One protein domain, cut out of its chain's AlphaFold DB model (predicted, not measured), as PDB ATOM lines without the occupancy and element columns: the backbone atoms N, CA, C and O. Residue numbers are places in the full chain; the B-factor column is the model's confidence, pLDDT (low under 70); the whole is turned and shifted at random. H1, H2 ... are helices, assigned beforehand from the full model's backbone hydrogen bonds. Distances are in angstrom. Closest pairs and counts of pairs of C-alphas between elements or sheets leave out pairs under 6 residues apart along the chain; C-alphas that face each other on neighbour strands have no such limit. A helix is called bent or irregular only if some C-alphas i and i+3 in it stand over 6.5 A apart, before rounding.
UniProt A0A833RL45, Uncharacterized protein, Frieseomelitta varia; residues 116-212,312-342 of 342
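Overview. This is residues 116 to 212 and 312 to 342 of the 342 residues of an uncharacterized protein of Frieseomelitta varia (UniProt A0A833RL45). This is a long, thin rod with two unlike ends: at one end H3 packs between H1 and H8, beside the small H2 and a looping tail, and at the other H6 and H7 make a loose V. The short helices H4 and H5 form a thin neck between these ends, and residues 186 to 195 stick out at the V's far end. The printed part has 128 residues, with eight named helices in the order H1 to H8 and no named strand: the class is all helix. It is extended, with a radius of gyration of the C-alphas of 23.0 A and spans of 71 by 29 by 21 A.

Along the chain. Find C-alpha 116 at (277.181, 226.763, 213.790); from there H1 runs to residue 126, 15.3 A. Next come H2, residues 128 to 131, and H3, residues 142 to 152, 15.3 A. Read on through H4, residues 154 to 158, and H5, residues 160 to 167. H6 spans residues 171 to 185, 20.6 A, beginning at C-alpha 171 at (308.252, 245.986, 203.393), and H7 spans residues 193 to 205, 18.2 A. Past the cut, H8 runs 15.1 A from residue 312 to C-alpha 321 at (295.876, 215.093, 206.075); it is irregular, with C-alphas 313 and 316 7.0 A apart.

Arrangement. Look first at H1 and H3, which touch at a shallow tilt of 17 degrees, opposite ways; their closest C-alphas, Cys 118 and Cys 152, are 5.0 A apart. H2 meets H1 only through their link and is apart from H3. H3 touches H8 at a steep tilt of 48 degrees, opposite ways, with the C-alphas of Met 149 and Pro 316 closest at 5.0 A. H4 and H8 only just touch, with 3 pairs of C-alphas within 8 A, the closest Ala 157 and Trp 312 at 5.4 A. H5 and H6 are close but not clearly touching, about perpendicular at 83 degrees, with the C-alphas of His 165 and Phe 171 closest at 7.5 A. H6 and H7 are close but not clearly touching, opposite ways at a tilt of 37 degrees, only just steep; the C-alphas of Cys 178 and Cys 203 are closest at 6.7 A. Every O i to N i+4 pair is within hydrogen-bond range in H1, H3, H4, H5 and H6, but 8 of 9 in H7 and 4 of 6 in H8; H2 is too short for one.

Size, cuts and confidence. The two farthest C-alphas, Thr 135 and Lys 187, are 71.7 A apart. Residues 213 to 311 are not printed, and C-alphas 212 and 312 are 17.9 A apart across this cut. Of the links printed whole, none is long. Residues 322 to 342 hold no named element, but residues 334 to 335 pair with 340 to 341, antiparallel. Mean pLDDT of the printed part is 70.4, and residues 168 to 211 are among the 54 under 70.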
ATOM      1  N   ALA A 116     278.224 227.768 214.009       92.44
ATOM      2  CA  ALA A 116     277.181 226.763 213.790       92.44
ATOM      3  C   ALA A 116     277.207 226.214 212.350       92.44
ATOM      4  O   ALA A 116     277.071 225.008 212.151       92.44
ATOM      5  N   ASP A 117     277.477 227.074 211.365       92.31
ATOM      6  CA  ASP A 117     277.615 226.680 209.958       92.31
ATOM      7  C   ASP A 117     278.806 225.738 209.745       92.31
ATOM      8  O   ASP A 117     278.693 224.741 209.030       92.31
ATOM      9  N   CYS A 118     279.933 226.002 210.415       92.88
ATOM     10  CA  CYS A 118     281.084 225.102 210.405       92.88
ATOM     11  C   CYS A 118     280.736 223.752 211.042       92.88
ATOM     12  O   CYS A 118     281.047 222.711 210.470       92.88
ATOM     13  N   ALA A 119     280.048 223.745 212.189       93.19
ATOM     14  CA  ALA A 119     279.627 222.505 212.836       93.19
ATOM     15  C   ALA A 119     278.706 221.673 211.925       93.19
ATOM     16  O   ALA A 119     278.881 220.457 211.815       93.19
ATOM     17  N   ALA A 120     277.778 222.316 211.213       94.00
ATOM     18  CA  ALA A 120     276.908 221.649 210.249       94.00
ATOM     19  C   ALA A 120     277.695 221.091 209.047       94.00
ATOM     20  O   ALA A 120     277.518 219.930 208.676       94.00
ATOM     21  N   ALA A 121     278.604 221.884 208.471       93.25
ATOM     22  CA  ALA A 121     279.442 221.469 207.346       93.25
ATOM     23  C   ALA A 121     280.388 220.313 207.715       93.25
ATOM     24  O   ALA A 121     280.511 219.348 206.961       93.25
ATOM     25  N   LEU A 122     280.998 220.371 208.901       91.69
ATOM     26  CA  LEU A 122     281.860 219.315 209.424       91.69
ATOM     27  C   LEU A 122     281.066 218.028 209.670       91.69
ATOM     28  O   LEU A 122     281.498 216.959 209.255       91.69
ATOM     29  N   THR A 123     279.870 218.131 210.255       90.69
ATOM     30  CA  THR A 123     278.965 216.983 210.448       90.69
ATOM     31  C   THR A 123     278.580 216.346 209.112       90.69
ATOM     32  O   THR A 123     278.588 215.122 208.976       90.69
ATOM     33  N   ARG A 124     278.311 217.163 208.084       91.31
ATOM     34  CA  ARG A 124     278.026 216.677 206.725       91.31
ATOM     35  C   ARG A 124     279.205 215.935 206.101       91.31
ATOM     36  O   ARG A 124     279.015 215.004 205.317       91.31
ATOM     37  N   MET A 125     280.415 216.353 206.434       89.38
ATOM     38  CA  MET A 125     281.636 215.735 205.949       89.38
ATOM     39  C   MET A 125     281.941 214.407 206.652       89.38
ATOM     40  O   MET A 125     282.352 213.468 205.981       89.38
ATOM     41  N   THR A 126     281.729 214.310 207.969       87.56
ATOM     42  CA  THR A 126     282.223 213.179 208.778       87.56
ATOM     43  C   THR A 126     281.147 212.193 209.238       87.56
ATOM     44  O   THR A 126     281.447 211.013 209.399       87.56
ATOM     45  N   VAL A 127     279.903 212.636 209.446       88.44
ATOM     46  CA  VAL A 127     278.830 211.816 210.051       88.44
ATOM     47  C   VAL A 127     277.760 211.417 209.034       88.44
ATOM     48  O   VAL A 127     277.262 210.292 209.065       88.44
ATOM     49  N   CYS A 128     277.425 212.298 208.086       90.12
ATOM     50  CA  CYS A 128     276.373 212.025 207.101       90.12
ATOM     51  C   CYS A 128     276.545 210.756 206.240       90.12
ATOM     52  O   CYS A 128     275.503 210.195 205.890       90.12
ATOM     53  N   PRO A 129     277.757 210.253 205.913       87.50
ATOM     54  CA  PRO A 129     277.885 208.974 205.212       87.50
ATOM     55  C   PRO A 129     277.197 207.826 205.963       87.50
ATOM     56  O   PRO A 129     276.390 207.099 205.386       87.50
ATOM     57  N   ALA A 130     277.426 207.735 207.277       87.38
ATOM     58  CA  ALA A 130     276.822 206.713 208.128       87.38
ATOM     59  C   ALA A 130     275.296 206.877 208.222       87.38
ATOM     60  O   ALA A 130     274.557 205.898 208.134       87.38
ATOM     61  N   CYS A 131     274.805 208.119 208.327       88.56
ATOM     62  CA  CYS A 131     273.365 208.405 208.326       88.56
ATOM     63  C   CYS A 131     272.682 208.081 206.989       88.56
ATOM     64  O   CYS A 131     271.490 207.792 206.972       88.56
ATOM     65  N   SER A 132     273.425 208.119 205.881       87.69
ATOM     66  CA  SER A 132     272.921 207.816 204.535       87.69
ATOM     67  C   SER A 132     272.924 206.314 204.221       87.69
ATOM     68  O   SER A 132     272.660 205.924 203.087       87.69
ATOM     69  N   GLY A 133     273.234 205.461 205.206       85.25
ATOM     70  CA  GLY A 133     273.266 204.007 205.042       85.25
ATOM     71  C   GLY A 133     274.534 203.475 204.369       85.25
ATOM     72  O   GLY A 133     274.569 202.303 204.002       85.25
ATOM     73  N   ILE A 134     275.579 204.298 204.213       82.94
ATOM     74  CA  ILE A 134     276.866 203.852 203.668       82.94
ATOM     75  C   ILE A 134     277.598 203.081 204.767       82.94
ATOM     76  O   ILE A 134     278.059 203.643 205.760       82.94
ATOM     77  N   THR A 135     277.683 201.764 204.599       69.88
ATOM     78  CA  THR A 135     278.330 200.867 205.556       69.88
ATOM     79  C   THR A 135     279.838 200.831 205.311       69.88
ATOM     80  O   THR A 135     280.307 200.205 204.363       69.88
ATOM     81  N   GLY A 136     280.601 201.505 206.172       69.75
ATOM     82  CA  GLY A 136     282.065 201.563 206.134       69.75
ATOM     83  C   GLY A 136     282.574 202.934 206.577       69.75
ATOM     84  O   GLY A 136     281.894 203.936 206.375       69.75
ATOM     85  N   ASN A 137     283.769 203.001 207.177       72.56
ATOM     86  CA  ASN A 137     284.431 204.276 207.492       72.56
ATOM     87  C   ASN A 137     284.966 204.920 206.200       72.56
ATOM     88  O   ASN A 137     286.170 204.919 205.942       72.56
ATOM     89  N   VAL A 138     284.055 205.414 205.360       79.31
ATOM     90  CA  VAL A 138     284.384 206.150 204.138       79.31
ATOM     91  C   VAL A 138     284.810 207.560 204.532       79.31
ATOM     92  O   VAL A 138     284.046 208.300 205.149       79.31
ATOM     93  N   LEU A 139     286.050 207.915 204.199       84.31
ATOM     94  CA  LEU A 139     286.606 209.239 204.472       84.31
ATOM     95  C   LEU A 139     286.148 210.246 203.410       84.31
ATOM     96  O   LEU A 139     285.795 209.879 202.285       84.31
ATOM     97  N   ALA A 140     286.178 211.529 203.763       85.81
ATOM     98  CA  ALA A 140     285.855 212.599 202.831       85.81
ATOM     99  C   ALA A 140     286.906 212.699 201.715       85.81
ATOM    100  O   ALA A 140     288.086 212.404 201.924       85.81
ATOM    101  N   CYS A 141     286.487 213.147 200.532       88.06
ATOM    102  CA  CYS A 141     287.414 213.512 199.466       88.06
ATOM    103  C   CYS A 141     288.261 214.732 199.878       88.06
ATOM    104  O   CYS A 141     287.799 215.604 200.624       88.06
ATOM    105  N   GLY A 142     289.494 214.825 199.369       86.75
ATOM    106  CA  GLY A 142     290.448 215.862 199.787       86.75
ATOM    107  C   GLY A 142     289.968 217.283 199.532       86.75
ATOM    108  O   GLY A 142     290.054 218.128 200.425       86.75
ATOM    109  N   ASP A 143     289.374 217.529 198.367       87.25
ATOM    110  CA  ASP A 143     288.845 218.847 198.016       87.25
ATOM    111  C   ASP A 143     287.628 219.229 198.863       87.25
ATOM    112  O   ASP A 143     287.503 220.381 199.286       87.25
ATOM    113  N   MET A 144     286.755 218.263 199.178       88.81
ATOM    114  CA  MET A 144     285.630 218.489 200.090       88.81
ATOM    115  C   MET A 144     286.147 218.905 201.467       88.81
ATOM    116  O   MET A 144     285.691 219.914 202.008       88.81
ATOM    117  N   CYS A 145     287.130 218.179 202.005       91.38
ATOM    118  CA  CYS A 145     287.721 218.520 203.292       91.38
ATOM    119  C   CYS A 145     288.382 219.897 203.273       91.38
ATOM    120  O   CYS A 145     288.085 220.730 204.129       91.38
ATOM    121  N   ALA A 146     289.207 220.185 202.266       91.00
ATOM    122  CA  ALA A 146     289.867 221.477 202.152       91.00
ATOM    123  C   ALA A 146     288.854 222.631 202.087       91.00
ATOM    124  O   ALA A 146     289.058 223.656 202.734       91.00
ATOM    125  N   ASN A 147     287.746 222.473 201.358       91.94
ATOM    126  CA  ASN A 147     286.710 223.502 201.245       91.94
ATOM    127  C   ASN A 147     285.938 223.711 202.554       91.94
ATOM    128  O   ASN A 147     285.739 224.856 202.963       91.94
ATOM    129  N   VAL A 148     285.556 222.629 203.242       93.06
ATOM    130  CA  VAL A 148     284.903 222.710 204.560       93.06
ATOM    131  C   VAL A 148     285.830 223.387 205.569       93.06
ATOM    132  O   VAL A 148     285.428 224.342 206.233       93.06
ATOM    133  N   MET A 149     287.094 222.963 205.635       92.31
ATOM    134  CA  MET A 149     288.069 223.517 206.573       92.31
ATOM    135  C   MET A 149     288.426 224.975 206.260       92.31
ATOM    136  O   MET A 149     288.570 225.767 207.188       92.31
ATOM    137  N   LYS A 150     288.494 225.376 204.983       90.94
ATOM    138  CA  LYS A 150     288.637 226.791 204.587       90.94
ATOM    139  C   LYS A 150     287.459 227.642 205.056       90.94
ATOM    140  O   LYS A 150     287.676 228.746 205.544       90.94
ATOM    141  N   GLY A 151     286.230 227.134 204.940       90.12
ATOM    142  CA  GLY A 151     285.037 227.815 205.449       90.12
ATOM    143  C   GLY A 151     285.059 227.961 206.974       90.12
ATOM    144  O   GLY A 151     284.811 229.043 207.499       90.12
ATOM    145  N   CYS A 152     285.429 226.894 207.684       90.19
ATOM    146  CA  CYS A 152     285.568 226.894 209.142       90.19
ATOM    147  C   CYS A 152     286.658 227.848 209.654       90.19
ATOM    148  O   CYS A 152     286.490 228.465 210.703       90.19
ATOM    149  N   LEU A 153     287.763 227.975 208.916       87.19
ATOM    150  CA  LEU A 153     288.936 228.771 209.283       87.19
ATOM    151  C   LEU A 153     288.978 230.132 208.576       87.19
ATOM    152  O   LEU A 153     290.039 230.741 208.487       87.19
ATOM    153  N   ALA A 154     287.848 230.638 208.076       83.50
ATOM    154  CA  ALA A 154     287.810 231.900 207.335       83.50
ATOM    155  C   ALA A 154     288.353 233.092 208.152       83.50
ATOM    156  O   ALA A 154     289.046 233.950 207.608       83.50
ATOM    157  N   GLN A 155     288.095 233.120 209.467       75.06
ATOM    158  CA  GLN A 155     288.631 234.149 210.369       75.06
ATOM    159  C   GLN A 155     290.150 234.031 210.553       75.06
ATOM    160  O   GLN A 155     290.845 235.041 210.587       75.06
ATOM    161  N   HIS A 156     290.679 232.808 210.611       79.12
ATOM    162  CA  HIS A 156     292.119 232.553 210.674       79.12
ATOM    163  C   HIS A 156     292.814 232.880 209.351       79.12
ATOM    164  O   HIS A 156     293.899 233.448 209.349       79.12
ATOM    165  N   ALA A 157     292.177 232.575 208.219       77.62
ATOM    166  CA  ALA A 157     292.692 232.892 206.891       77.62
ATOM    167  C   ALA A 157     292.771 234.407 206.645       77.62
ATOM    168  O   ALA A 157     293.674 234.862 205.947       77.62
ATOM    169  N   ALA A 158     291.878 235.193 207.255       76.06
ATOM    170  CA  ALA A 158     291.945 236.651 207.199       76.06
ATOM    171  C   ALA A 158     293.224 237.217 207.845       76.06
ATOM    172  O   ALA A 158     293.653 238.281 207.432       76.06
ATOM    173  N   LEU A 159     293.847 236.503 208.796       75.31
ATOM    174  CA  LEU A 159     295.112 236.898 209.434       75.31
ATOM    175  C   LEU A 159     296.343 236.608 208.558       75.31
ATOM    176  O   LEU A 159     297.438 237.080 208.859       75.31
ATOM    177  N   ASP A 160     296.212 235.812 207.493       77.69
ATOM    178  CA  ASP A 160     297.358 235.361 206.698       77.69
ATOM    179  C   ASP A 160     298.155 236.525 206.092       77.69
ATOM    180  O   ASP A 160     299.388 236.522 206.135       77.69
ATOM    181  N   ALA A 161     297.469 237.554 205.589       74.62
ATOM    182  CA  ALA A 161     298.113 238.710 204.973       74.62
ATOM    183  C   ALA A 161     298.956 239.500 205.991       74.62
ATOM    184  O   ALA A 161     300.125 239.806 205.737       74.62
ATOM    185  N   GLU A 162     298.395 239.784 207.166       73.56
ATOM    186  CA  GLU A 162     299.055 240.486 208.266       73.56
ATOM    187  C   GLU A 162     300.176 239.640 208.883       73.56
ATOM    188  O   GLU A 162     301.243 240.166 209.207       73.56
ATOM    189  N   TRP A 163     299.987 238.322 208.995       80.44
ATOM    190  CA  TRP A 163     301.011 237.400 209.485       80.44
ATOM    191  C   TRP A 163     302.209 237.329 208.532       80.44
ATOM    192  O   TRP A 163     303.356 237.454 208.959       80.44
ATOM    193  N   ASN A 164     301.974 237.221 207.223       78.69
ATOM    194  CA  ASN A 164     303.050 237.245 206.228       78.69
ATOM    195  C   ASN A 164     303.751 238.618 206.172       78.69
ATOM    196  O   ASN A 164     304.961 238.694 205.924       78.69
ATOM    197  N   HIS A 165     303.037 239.710 206.478       75.12
ATOM    198  CA  HIS A 165     303.649 241.027 206.672       75.12
ATOM    199  C   HIS A 165     304.587 241.049 207.889       75.12
ATOM    200  O   HIS A 165     305.731 241.492 207.773       75.12
ATOM    201  N   PHE A 166     304.131 240.516 209.025       75.62
ATOM    202  CA  PHE A 166     304.918 240.377 210.251       75.62
ATOM    203  C   PHE A 166     306.189 239.529 210.043       75.62
ATOM    204  O   PHE A 166     307.271 239.907 210.510       75.62
ATOM    205  N   VAL A 167     306.081 238.425 209.291       78.44
ATOM    206  CA  VAL A 167     307.201 237.522 208.962       78.44
ATOM    207  C   VAL A 167     308.193 238.158 207.973       78.44
ATOM    208  O   VAL A 167     309.395 237.921 208.097       78.44
ATOM    209  N   GLY A 168     307.742 239.024 207.054       66.12
ATOM    210  CA  GLY A 168     308.629 239.959 206.343       66.12
ATOM    211  C   GLY A 168     308.476 240.081 204.825       66.12
ATOM    212  O   GLY A 168     309.424 240.519 204.174       66.12
ATOM    213  N   GLU A 169     307.330 239.733 204.233       54.81
ATOM    214  CA  GLU A 169     307.252 239.595 202.771       54.81
ATOM    215  C   GLU A 169     307.177 240.904 201.963       54.81
ATOM    216  O   GLU A 169     307.654 240.934 200.834       54.81
ATOM    217  N   ASN A 170     306.641 242.013 202.489       53.00
ATOM    218  CA  ASN A 170     306.330 243.184 201.645       53.00
ATOM    219  C   ASN A 170     306.616 244.545 202.291       53.00
ATOM    220  O   ASN A 170     305.802 245.466 202.284       53.00
ATOM    221  N   PHE A 171     307.828 244.710 202.814       49.44
ATOM    222  CA  PHE A 171     308.252 245.986 203.393       49.44
ATOM    223  C   PHE A 171     308.461 247.088 202.338       49.44
ATOM    224  O   PHE A 171     308.211 248.259 202.604       49.44
ATOM    225  N   MET A 172     308.931 246.743 201.134       44.88
ATOM    226  CA  MET A 172     309.421 247.744 200.174       44.88
ATOM    227  C   MET A 172     308.287 248.554 199.522       44.88
ATOM    228  O   MET A 172     308.399 249.772 199.414       44.88
ATOM    229  N   TYR A 173     307.163 247.910 199.189       47.22
ATOM    230  CA  TYR A 173     305.957 248.577 198.676       47.22
ATOM    231  C   TYR A 173     305.292 249.484 199.730       47.22
ATOM    232  O   TYR A 173     304.801 250.564 199.402       47.22
ATOM    233  N   PHE A 174     305.332 249.098 201.010       49.16
ATOM    234  CA  PHE A 174     304.685 249.834 202.104       49.16
ATOM    235  C   PHE A 174     305.537 250.979 202.675       49.16
ATOM    236  O   PHE A 174     304.989 252.015 203.052       49.16
ATOM    237  N   GLN A 175     306.874 250.857 202.660       44.94
ATOM    238  CA  GLN A 175     307.789 251.969 202.953       44.94
ATOM    239  C   GLN A 175     307.519 253.140 202.003       44.94
ATOM    240  O   GLN A 175     307.463 254.291 202.431       44.94
ATOM    241  N   ILE A 176     307.315 252.827 200.718       49.41
ATOM    242  CA  ILE A 176     306.943 253.782 199.675       49.41
ATOM    243  C   ILE A 176     305.551 254.352 199.974       49.41
ATOM    244  O   ILE A 176     305.408 255.567 199.990       49.41
ATOM    245  N   TYR A 177     304.560 253.528 200.330       51.84
ATOM    246  CA  TYR A 177     303.201 253.982 200.662       51.84
ATOM    247  C   TYR A 177     303.131 254.911 201.896       51.84
ATOM    248  O   TYR A 177     302.553 255.992 201.804       51.84
ATOM    249  N   CYS A 178     303.766 254.575 203.030       49.09
ATOM    250  CA  CYS A 178     303.773 255.427 204.239       49.09
ATOM    251  C   CYS A 178     304.705 256.659 204.057       49.09
ATOM    252  O   CYS A 178     304.442 257.720 204.627       49.09
ATOM    253  N   THR A 179     305.744 256.590 203.205       51.69
ATOM    254  CA  THR A 179     306.569 257.764 202.825       51.69
ATOM    255  C   THR A 179     305.815 258.711 201.888       51.69
ATOM    256  O   THR A 179     305.790 259.914 202.142       51.69
ATOM    257  N   ILE A 180     305.133 258.189 200.862       52.59
ATOM    258  CA  ILE A 180     304.225 258.949 199.992       52.59
ATOM    259  C   ILE A 180     303.102 259.564 200.831       52.59
ATOM    260  O   ILE A 180     302.830 260.746 200.679       52.59
ATOM    261  N   TYR A 181     302.516 258.835 201.783       48.19
ATOM    262  CA  TYR A 181     301.496 259.369 202.690       48.19
ATOM    263  C   TYR A 181     302.031 260.493 203.591       48.19
ATOM    264  O   TYR A 181     301.379 261.525 203.716       48.19
ATOM    265  N   LYS A 182     303.249 260.384 204.151       49.69
ATOM    266  CA  LYS A 182     303.909 261.502 204.865       49.69
ATOM    267  C   LYS A 182     304.121 262.727 203.967       49.69
ATOM    268  O   LYS A 182     304.009 263.854 204.446       49.69
ATOM    269  N   ILE A 183     304.403 262.518 202.681       50.22
ATOM    270  CA  ILE A 183     304.546 263.584 201.677       50.22
ATOM    271  C   ILE A 183     303.174 264.192 201.317       50.22
ATOM    272  O   ILE A 183     303.062 265.413 201.240       50.22
ATOM    273  N   VAL A 184     302.124 263.375 201.175       51.22
ATOM    274  CA  VAL A 184     300.735 263.789 200.885       51.22
ATOM    275  C   VAL A 184     300.108 264.529 202.077       51.22
ATOM    276  O   VAL A 184     299.516 265.589 201.884       51.22
ATOM    277  N   LYS A 185     300.336 264.069 203.318       48.00
ATOM    278  CA  LYS A 185     299.950 264.754 204.571       48.00
ATOM    279  C   LYS A 185     300.594 266.137 204.693       48.00
ATOM    280  O   LYS A 185     300.005 267.046 205.265       48.00
ATOM    281  N   LYS A 186     301.787 266.320 204.114       49.94
ATOM    282  CA  LYS A 186     302.483 267.613 204.069       49.94
ATOM    283  C   LYS A 186     301.924 268.562 202.996       49.94
ATOM    284  O   LYS A 186     302.307 269.729 203.001       49.94
ATOM    285  N   LYS A 187     301.058 268.093 202.081       50.78
ATOM    286  CA  LYS A 187     300.644 268.848 200.884       50.78
ATOM    287  C   LYS A 187     299.145 269.146 200.709       50.78
ATOM    288  O   LYS A 187     298.863 269.930 199.813       50.78
ATOM    289  N   GLN A 188     298.192 268.640 201.509       43.91
ATOM    290  CA  GLN A 188     296.768 268.992 201.293       43.91
ATOM    291  C   GLN A 188     295.902 269.087 202.569       43.91
ATOM    292  O   GLN A 188     295.872 268.179 203.393       43.91
ATOM    293  N   GLN A 189     295.142 270.188 202.666       45.75
ATOM    294  CA  GLN A 189     294.282 270.644 203.777       45.75
ATOM    295  C   GLN A 189     292.829 270.103 203.778       45.75
ATOM    296  O   GLN A 189     292.016 270.567 204.569       45.75
ATOM    297  N   HIS A 190     292.468 269.146 202.914       42.62
ATOM    298  CA  HIS A 190     291.061 268.768 202.665       42.62
ATOM    299  C   HIS A 190     290.799 267.247 202.687       42.62
ATOM    300  O   HIS A 190     290.181 266.702 201.778       42.62
ATOM    301  N   ILE A 191     291.263 266.535 203.717       47.31
ATOM    302  CA  ILE A 191     290.892 265.125 203.948       47.31
ATOM    303  C   ILE A 191     290.082 265.044 205.249       47.31
ATOM    304  O   ILE A 191     290.462 265.654 206.247       47.31
ATOM    305  N   SER A 192     288.962 264.312 205.240       43.81
ATOM    306  CA  SER A 192     288.113 264.107 206.425       43.81
ATOM    307  C   SER A 192     288.910 263.550 207.608       43.81
ATOM    308  O   SER A 192     289.613 262.546 207.478       43.81
ATOM    309  N   SER A 193     288.735 264.159 208.782       46.88
ATOM    310  CA  SER A 193     289.420 263.825 210.042       46.88
ATOM    311  C   SER A 193     289.293 262.355 210.467       46.88
ATOM    312  O   SER A 193     290.199 261.824 211.104       46.88
ATOM    313  N   VAL A 194     288.212 261.680 210.067       40.25
ATOM    314  CA  VAL A 194     287.944 260.260 210.366       40.25
ATOM    315  C   VAL A 194     288.808 259.309 209.530       40.25
ATOM    316  O   VAL A 194     289.260 258.284 210.028       40.25
ATOM    317  N   ILE A 195     289.093 259.657 208.271       47.22
ATOM    318  CA  ILE A 195     289.983 258.848 207.425       47.22
ATOM    319  C   ILE A 195     291.420 258.995 207.934       47.22
ATOM    320  O   ILE A 195     292.110 257.992 208.064       47.22
ATOM    321  N   ILE A 196     291.819 260.215 208.326       48.34
ATOM    322  CA  ILE A 196     293.144 260.520 208.891       48.34
ATOM    323  C   ILE A 196     293.404 259.734 210.182       48.34
ATOM    324  O   ILE A 196     294.505 259.221 210.349       48.34
ATOM    325  N   SER A 197     292.424 259.590 211.084       42.78
ATOM    326  CA  SER A 197     292.622 258.830 212.327       42.78
ATOM    327  C   SER A 197     292.743 257.323 212.081       42.78
ATOM    328  O   SER A 197     293.608 256.683 212.674       42.78
ATOM    329  N   MET A 198     291.946 256.757 211.169       40.50
ATOM    330  CA  MET A 198     292.016 255.331 210.826       40.50
ATOM    331  C   MET A 198     293.309 254.968 210.075       40.50
ATOM    332  O   MET A 198     293.842 253.880 210.284       40.50
ATOM    333  N   THR A 199     293.858 255.876 209.257       47.59
ATOM    334  CA  THR A 199     295.146 255.680 208.561       47.59
ATOM    335  C   THR A 199     296.371 256.079 209.390       47.59
ATOM    336  O   THR A 199     297.457 255.529 209.200       47.59
ATOM    337  N   ASP A 200     296.235 257.001 210.345       48.06
ATOM    338  CA  ASP A 200     297.302 257.315 211.301       48.06
ATOM    339  C   ASP A 200     297.465 256.177 212.328       48.06
ATOM    340  O   ASP A 200     298.597 255.846 212.672       48.06
ATOM    341  N   VAL A 201     296.382 255.503 212.747       47.62
ATOM    342  CA  VAL A 201     296.452 254.294 213.596       47.62
ATOM    343  C   VAL A 201     297.171 253.146 212.876       47.62
ATOM    344  O   VAL A 201     297.956 252.454 213.521       47.62
ATOM    345  N   THR A 202     297.000 252.988 211.556       48.47
ATOM    346  CA  THR A 202     297.714 251.967 210.764       48.47
ATOM    347  C   THR A 202     299.177 252.331 210.463       48.47
ATOM    348  O   THR A 202     300.018 251.440 210.474       48.47
ATOM    349  N   CYS A 203     299.547 253.612 210.267       42.59
ATOM    350  CA  CYS A 203     300.972 254.011 210.166       42.59
ATOM    351  C   CYS A 203     301.683 254.049 211.547       42.59
ATOM    352  O   CYS A 203     302.898 253.850 211.595       42.59
ATOM    353  N   ILE A 204     300.976 254.285 212.666       44.47
ATOM    354  CA  ILE A 204     301.543 254.227 214.033       44.47
ATOM    355  C   ILE A 204     301.719 252.774 214.490       44.47
ATOM    356  O   ILE A 204     302.773 252.438 215.032       44.47
ATOM    357  N   SER A 205     300.765 251.881 214.203       43.50
ATOM    358  CA  SER A 205     300.973 250.438 214.391       43.50
ATOM    359  C   SER A 205     302.113 249.900 213.507       43.50
ATOM    360  O   SER A 205     302.808 248.963 213.900       43.50
ATOM    361  N   LEU A 206     302.420 250.567 212.385       45.47
ATOM    362  CA  LEU A 206     303.568 250.277 211.513       45.47
ATOM    363  C   LEU A 206     304.949 250.617 212.109       45.47
ATOM    364  O   LEU A 206     305.943 250.069 211.641       45.47
ATOM    365  N   GLN A 207     305.059 251.477 213.134       39.66
ATOM    366  CA  GLN A 207     306.341 251.679 213.843       39.66
ATOM    367  C   GLN A 207     306.717 250.478 214.724       39.66
ATOM    368  O   GLN A 207     307.883 250.327 215.080       39.66
ATOM    369  N   ILE A 208     305.745 249.619 215.043       41.94
ATOM    370  CA  ILE A 208     305.933 248.366 215.788       41.94
ATOM    371  C   ILE A 208     306.224 247.200 214.819       41.94
ATOM    372  O   ILE A 208     306.835 246.208 215.205       41.94
ATOM    373  N   SER A 209     305.874 247.354 213.537       44.09
ATOM    374  CA  SER A 209     306.124 246.398 212.452       44.09
ATOM    375  C   SER A 209     307.475 246.641 211.762       44.09
ATOM    376  O   SER A 209     307.570 246.765 210.535       44.09
ATOM    377  N   GLU A 210     308.571 246.682 212.520       53.53
ATOM    378  CA  GLU A 210     309.814 246.223 211.903       53.53
ATOM    379  C   GLU A 210     309.675 244.708 211.757       53.53
ATOM    380  O   GLU A 210     309.570 244.009 212.763       53.53
ATOM    381  N   ALA A 211     309.606 244.211 210.513       63.56
ATOM    382  CA  ALA A 211     309.528 242.777 210.238       63.56
ATOM    383  C   ALA A 211     310.538 242.044 211.125       63.56
ATOM    384  O   ALA A 211     311.720 242.408 211.133       63.56
ATOM    385  N   VAL A 212     310.074 241.044 211.877       74.69
ATOM    386  CA  VAL A 212     310.888 240.367 212.899       74.69
ATOM    387  C   VAL A 212     312.201 239.860 212.309       74.69
ATOM    388  O   VAL A 212     313.244 239.937 212.955       74.69
ATOM    389  N   TRP A 312     298.593 229.884 207.889       86.00
ATOM    390  CA  TRP A 312     297.135 229.982 207.879       86.00
ATOM    391  C   TRP A 312     296.507 229.481 206.576       86.00
ATOM    392  O   TRP A 312     295.475 228.813 206.616       86.00
ATOM    393  N   VAL A 313     297.154 229.717 205.432       87.44
ATOM    394  CA  VAL A 313     296.708 229.197 204.125       87.44
ATOM    395  C   VAL A 313     296.837 227.676 204.037       87.44
ATOM    396  O   VAL A 313     295.975 227.018 203.452       87.44
ATOM    397  N   TYR A 314     297.886 227.098 204.631       89.31
ATOM    398  CA  TYR A 314     298.115 225.649 204.596       89.31
ATOM    399  C   TYR A 314     297.416 224.877 205.720       89.31
ATOM    400  O   TYR A 314     297.269 223.655 205.616       89.31
ATOM    401  N   LEU A 315     296.945 225.555 206.768       89.50
ATOM    402  CA  LEU A 315     296.289 224.922 207.912       89.50
ATOM    403  C   LEU A 315     295.094 224.022 207.527       89.50
ATOM    404  O   LEU A 315     295.060 222.890 208.016       89.50
ATOM    405  N   PRO A 316     294.169 224.423 206.625       91.50
ATOM    406  CA  PRO A 316     293.077 223.552 206.184       91.50
ATOM    407  C   PRO A 316     293.571 222.215 205.619       91.50
ATOM    408  O   PRO A 316     293.053 221.160 205.969       91.50
ATOM    409  N   TYR A 317     294.617 222.251 204.792       90.25
ATOM    410  CA  TYR A 317     295.194 221.060 204.169       90.25
ATOM    411  C   TYR A 317     295.898 220.164 205.190       90.25
ATOM    412  O   TYR A 317     295.779 218.943 205.129       90.25
ATOM    413  N   LYS A 318     296.599 220.768 206.157       89.12
ATOM    414  CA  LYS A 318     297.283 220.029 207.222       89.12
ATOM    415  C   LYS A 318     296.293 219.256 208.094       89.12
ATOM    416  O   LYS A 318     296.511 218.078 208.338       89.12
ATOM    417  N   LEU A 319     295.183 219.890 208.481       88.94
ATOM    418  CA  LEU A 319     294.124 219.244 209.262       88.94
ATOM    419  C   LEU A 319     293.442 218.109 208.490       88.94
ATOM    420  O   LEU A 319     293.117 217.079 209.068       88.94
ATOM    421  N   CYS A 320     293.260 218.267 207.179       88.69
ATOM    422  CA  CYS A 320     292.686 217.221 206.335       88.69
ATOM    423  C   CYS A 320     293.585 215.982 206.207       88.69
ATOM    424  O   CYS A 320     293.088 214.855 206.180       88.69
ATOM    425  N   ASN A 321     294.904 216.181 206.171       84.69
ATOM    426  CA  ASN A 321     295.876 215.093 206.075       84.69
ATOM    427  C   ASN A 321     296.043 214.303 207.388       84.69
ATOM    428  O   ASN A 321     296.525 213.172 207.343       84.69
ATOM    429  N   ASP A 322     295.585 214.835 208.528       79.94
ATOM    430  CA  ASP A 322     295.562 214.155 209.835       79.94
ATOM    431  C   ASP A 322     294.378 213.162 209.954       79.94
ATOM    432  O   ASP A 322     293.654 213.113 210.947       79.94
ATOM    433  N   GLY A 323     294.168 212.342 208.918       72.38
ATOM    434  CA  GLY A 323     293.231 211.211 208.947       72.38
ATOM    435  C   GLY A 323     291.763 211.528 208.637       72.38
ATOM    436  O   GLY A 323     290.925 210.638 208.771       72.38
ATOM    437  N   LEU A 324     291.435 212.747 208.193       72.19
ATOM    438  CA  LEU A 324     290.075 213.118 207.758       72.19
ATOM    439  C   LEU A 324     289.784 212.762 206.288       72.19
ATOM    440  O   LEU A 324     288.627 212.789 205.864       72.19
ATOM    441  N   VAL A 325     290.822 212.438 205.513       76.00
ATOM    442  CA  VAL A 325     290.764 212.258 204.056       76.00
ATOM    443  C   VAL A 325     291.463 210.967 203.628       76.00
ATOM    444  O   VAL A 325     292.434 210.531 204.251       76.00
ATOM    445  N   VAL A 326     290.988 210.357 202.537       66.81
ATOM    446  CA  VAL A 326     291.688 209.251 201.863       66.81
ATOM    447  C   VAL A 326     293.039 209.744 201.300       66.81
ATOM    448  O   VAL A 326     293.061 210.718 200.550       66.81
ATOM    449  N   PRO A 327     294.179 209.085 201.590       63.25
ATOM    450  CA  PRO A 327     295.466 209.468 201.011       63.25
ATOM    451  C   PRO A 327     295.431 209.449 199.472       63.25
ATOM    452  O   PRO A 327     294.858 208.518 198.905       63.25
ATOM    453  N   PRO A 328     296.113 210.384 198.781       59.59
ATOM    454  CA  PRO A 328     296.087 210.505 197.315       59.59
ATOM    455  C   PRO A 328     296.657 209.288 196.560       59.59
ATOM    456  O   PRO A 328     296.558 209.208 195.341       59.59
ATOM    457  N   SER A 329     297.266 208.337 197.270       55.91
ATOM    458  CA  SER A 329     297.775 207.068 196.744       55.91
ATOM    459  C   SER A 329     296.736 205.938 196.702       55.91
ATOM    460  O   SER A 329     297.033 204.871 196.169       55.91
ATOM    461  N   ASN A 330     295.534 206.133 197.257       56.03
ATOM    462  CA  ASN A 330     294.470 205.130 197.263       56.03
ATOM    463  C   ASN A 330     293.453 205.401 196.147       56.03
ATOM    464  O   ASN A 330     292.801 206.435 196.137       56.03
ATOM    465  N   THR A 331     293.222 204.412 195.283       54.03
ATOM    466  CA  THR A 331     292.133 204.352 194.283       54.03
ATOM    467  C   THR A 331     290.758 204.071 194.912       54.03
ATOM    468  O   THR A 331     289.913 203.394 194.321       54.03
ATOM    469  N   LYS A 332     290.562 204.494 196.167       61.06
ATOM    470  CA  LYS A 332     289.383 204.163 196.965       61.06
ATOM    471  C   LYS A 332     288.358 205.284 196.888       61.06
ATOM    472  O   LYS A 332     288.669 206.432 197.169       61.06
ATOM    473  N   GLU A 333     287.139 204.853 196.615       78.56
ATOM    474  CA  GLU A 333     285.876 205.553 196.800       78.56
ATOM    475  C   GLU A 333     285.864 206.478 198.043       78.56
ATOM    476  O   GLU A 333     286.068 206.019 199.173       78.56
ATOM    477  N   CYS A 334     285.649 207.782 197.832       86.12
ATOM    478  CA  CYS A 334     285.622 208.838 198.846       86.12
ATOM    479  C   CYS A 334     284.268 209.566 198.886       86.12
ATOM    480  O   CYS A 334     283.508 209.589 197.919       86.12
ATOM    481  N   TRP A 335     283.936 210.162 200.030       87.19
ATOM    482  CA  TRP A 335     282.673 210.879 200.216       87.19
ATOM    483  C   TRP A 335     282.749 212.325 199.706       87.19
ATOM    484  O   TRP A 335     283.587 213.100 200.172       87.19
ATOM    485  N   ASN A 336     281.833 212.704 198.805       86.25
ATOM    486  CA  ASN A 336     281.756 214.055 198.223       86.25
ATOM    487  C   ASN A 336     280.663 214.957 198.840       86.25
ATOM    488  O   ASN A 336     280.460 216.088 198.396       86.25
ATOM    489  N   GLY A 337     279.936 214.475 199.856       84.69
ATOM    490  CA  GLY A 337     278.855 215.219 200.516       84.69
ATOM    491  C   GLY A 337     277.443 214.878 200.041       84.69
ATOM    492  O   GLY A 337     276.483 215.440 200.583       84.69
ATOM    493  N   THR A 338     277.303 213.995 199.049       84.50
ATOM    494  CA  THR A 338     276.008 213.466 198.580       84.50
ATOM    495  C   THR A 338     276.053 211.971 198.282       84.50
ATOM    496  O   THR A 338     275.119 211.258 198.634       84.50
ATOM    497  N   HIS A 339     277.131 211.493 197.666       82.00
ATOM    498  CA  HIS A 339     277.369 210.087 197.362       82.00
ATOM    499  C   HIS A 339     278.867 209.777 197.469       82.00
ATOM    500  O   HIS A 339     279.692 210.655 197.739       82.00
ATOM    501  N   VAL A 340     279.199 208.501 197.316       83.06
ATOM    502  CA  VAL A 340     280.576 208.018 197.282       83.06
ATOM    503  C   VAL A 340     281.032 207.982 195.825       83.06
ATOM    504  O   VAL A 340     280.323 207.425 194.989       83.06
ATOM    505  N   ASP A 341     282.171 208.604 195.528       72.62
ATOM    506  CA  ASP A 341     282.733 208.729 194.177       72.62
ATOM    507  C   ASP A 341     284.211 208.297 194.156       72.62
ATOM    508  O   ASP A 341     284.828 208.211 195.218       72.62
ATOM    509  N   LYS A 342     284.763 207.967 192.982       62.97
ATOM    510  CA  LYS A 342     286.124 207.416 192.826       62.97
ATOM    511  C   LYS A 342     287.226 208.450 192.657       62.97
ATOM    512  O   LYS A 342     287.017 209.435 191.920       62.97
TER     513      LYS A 342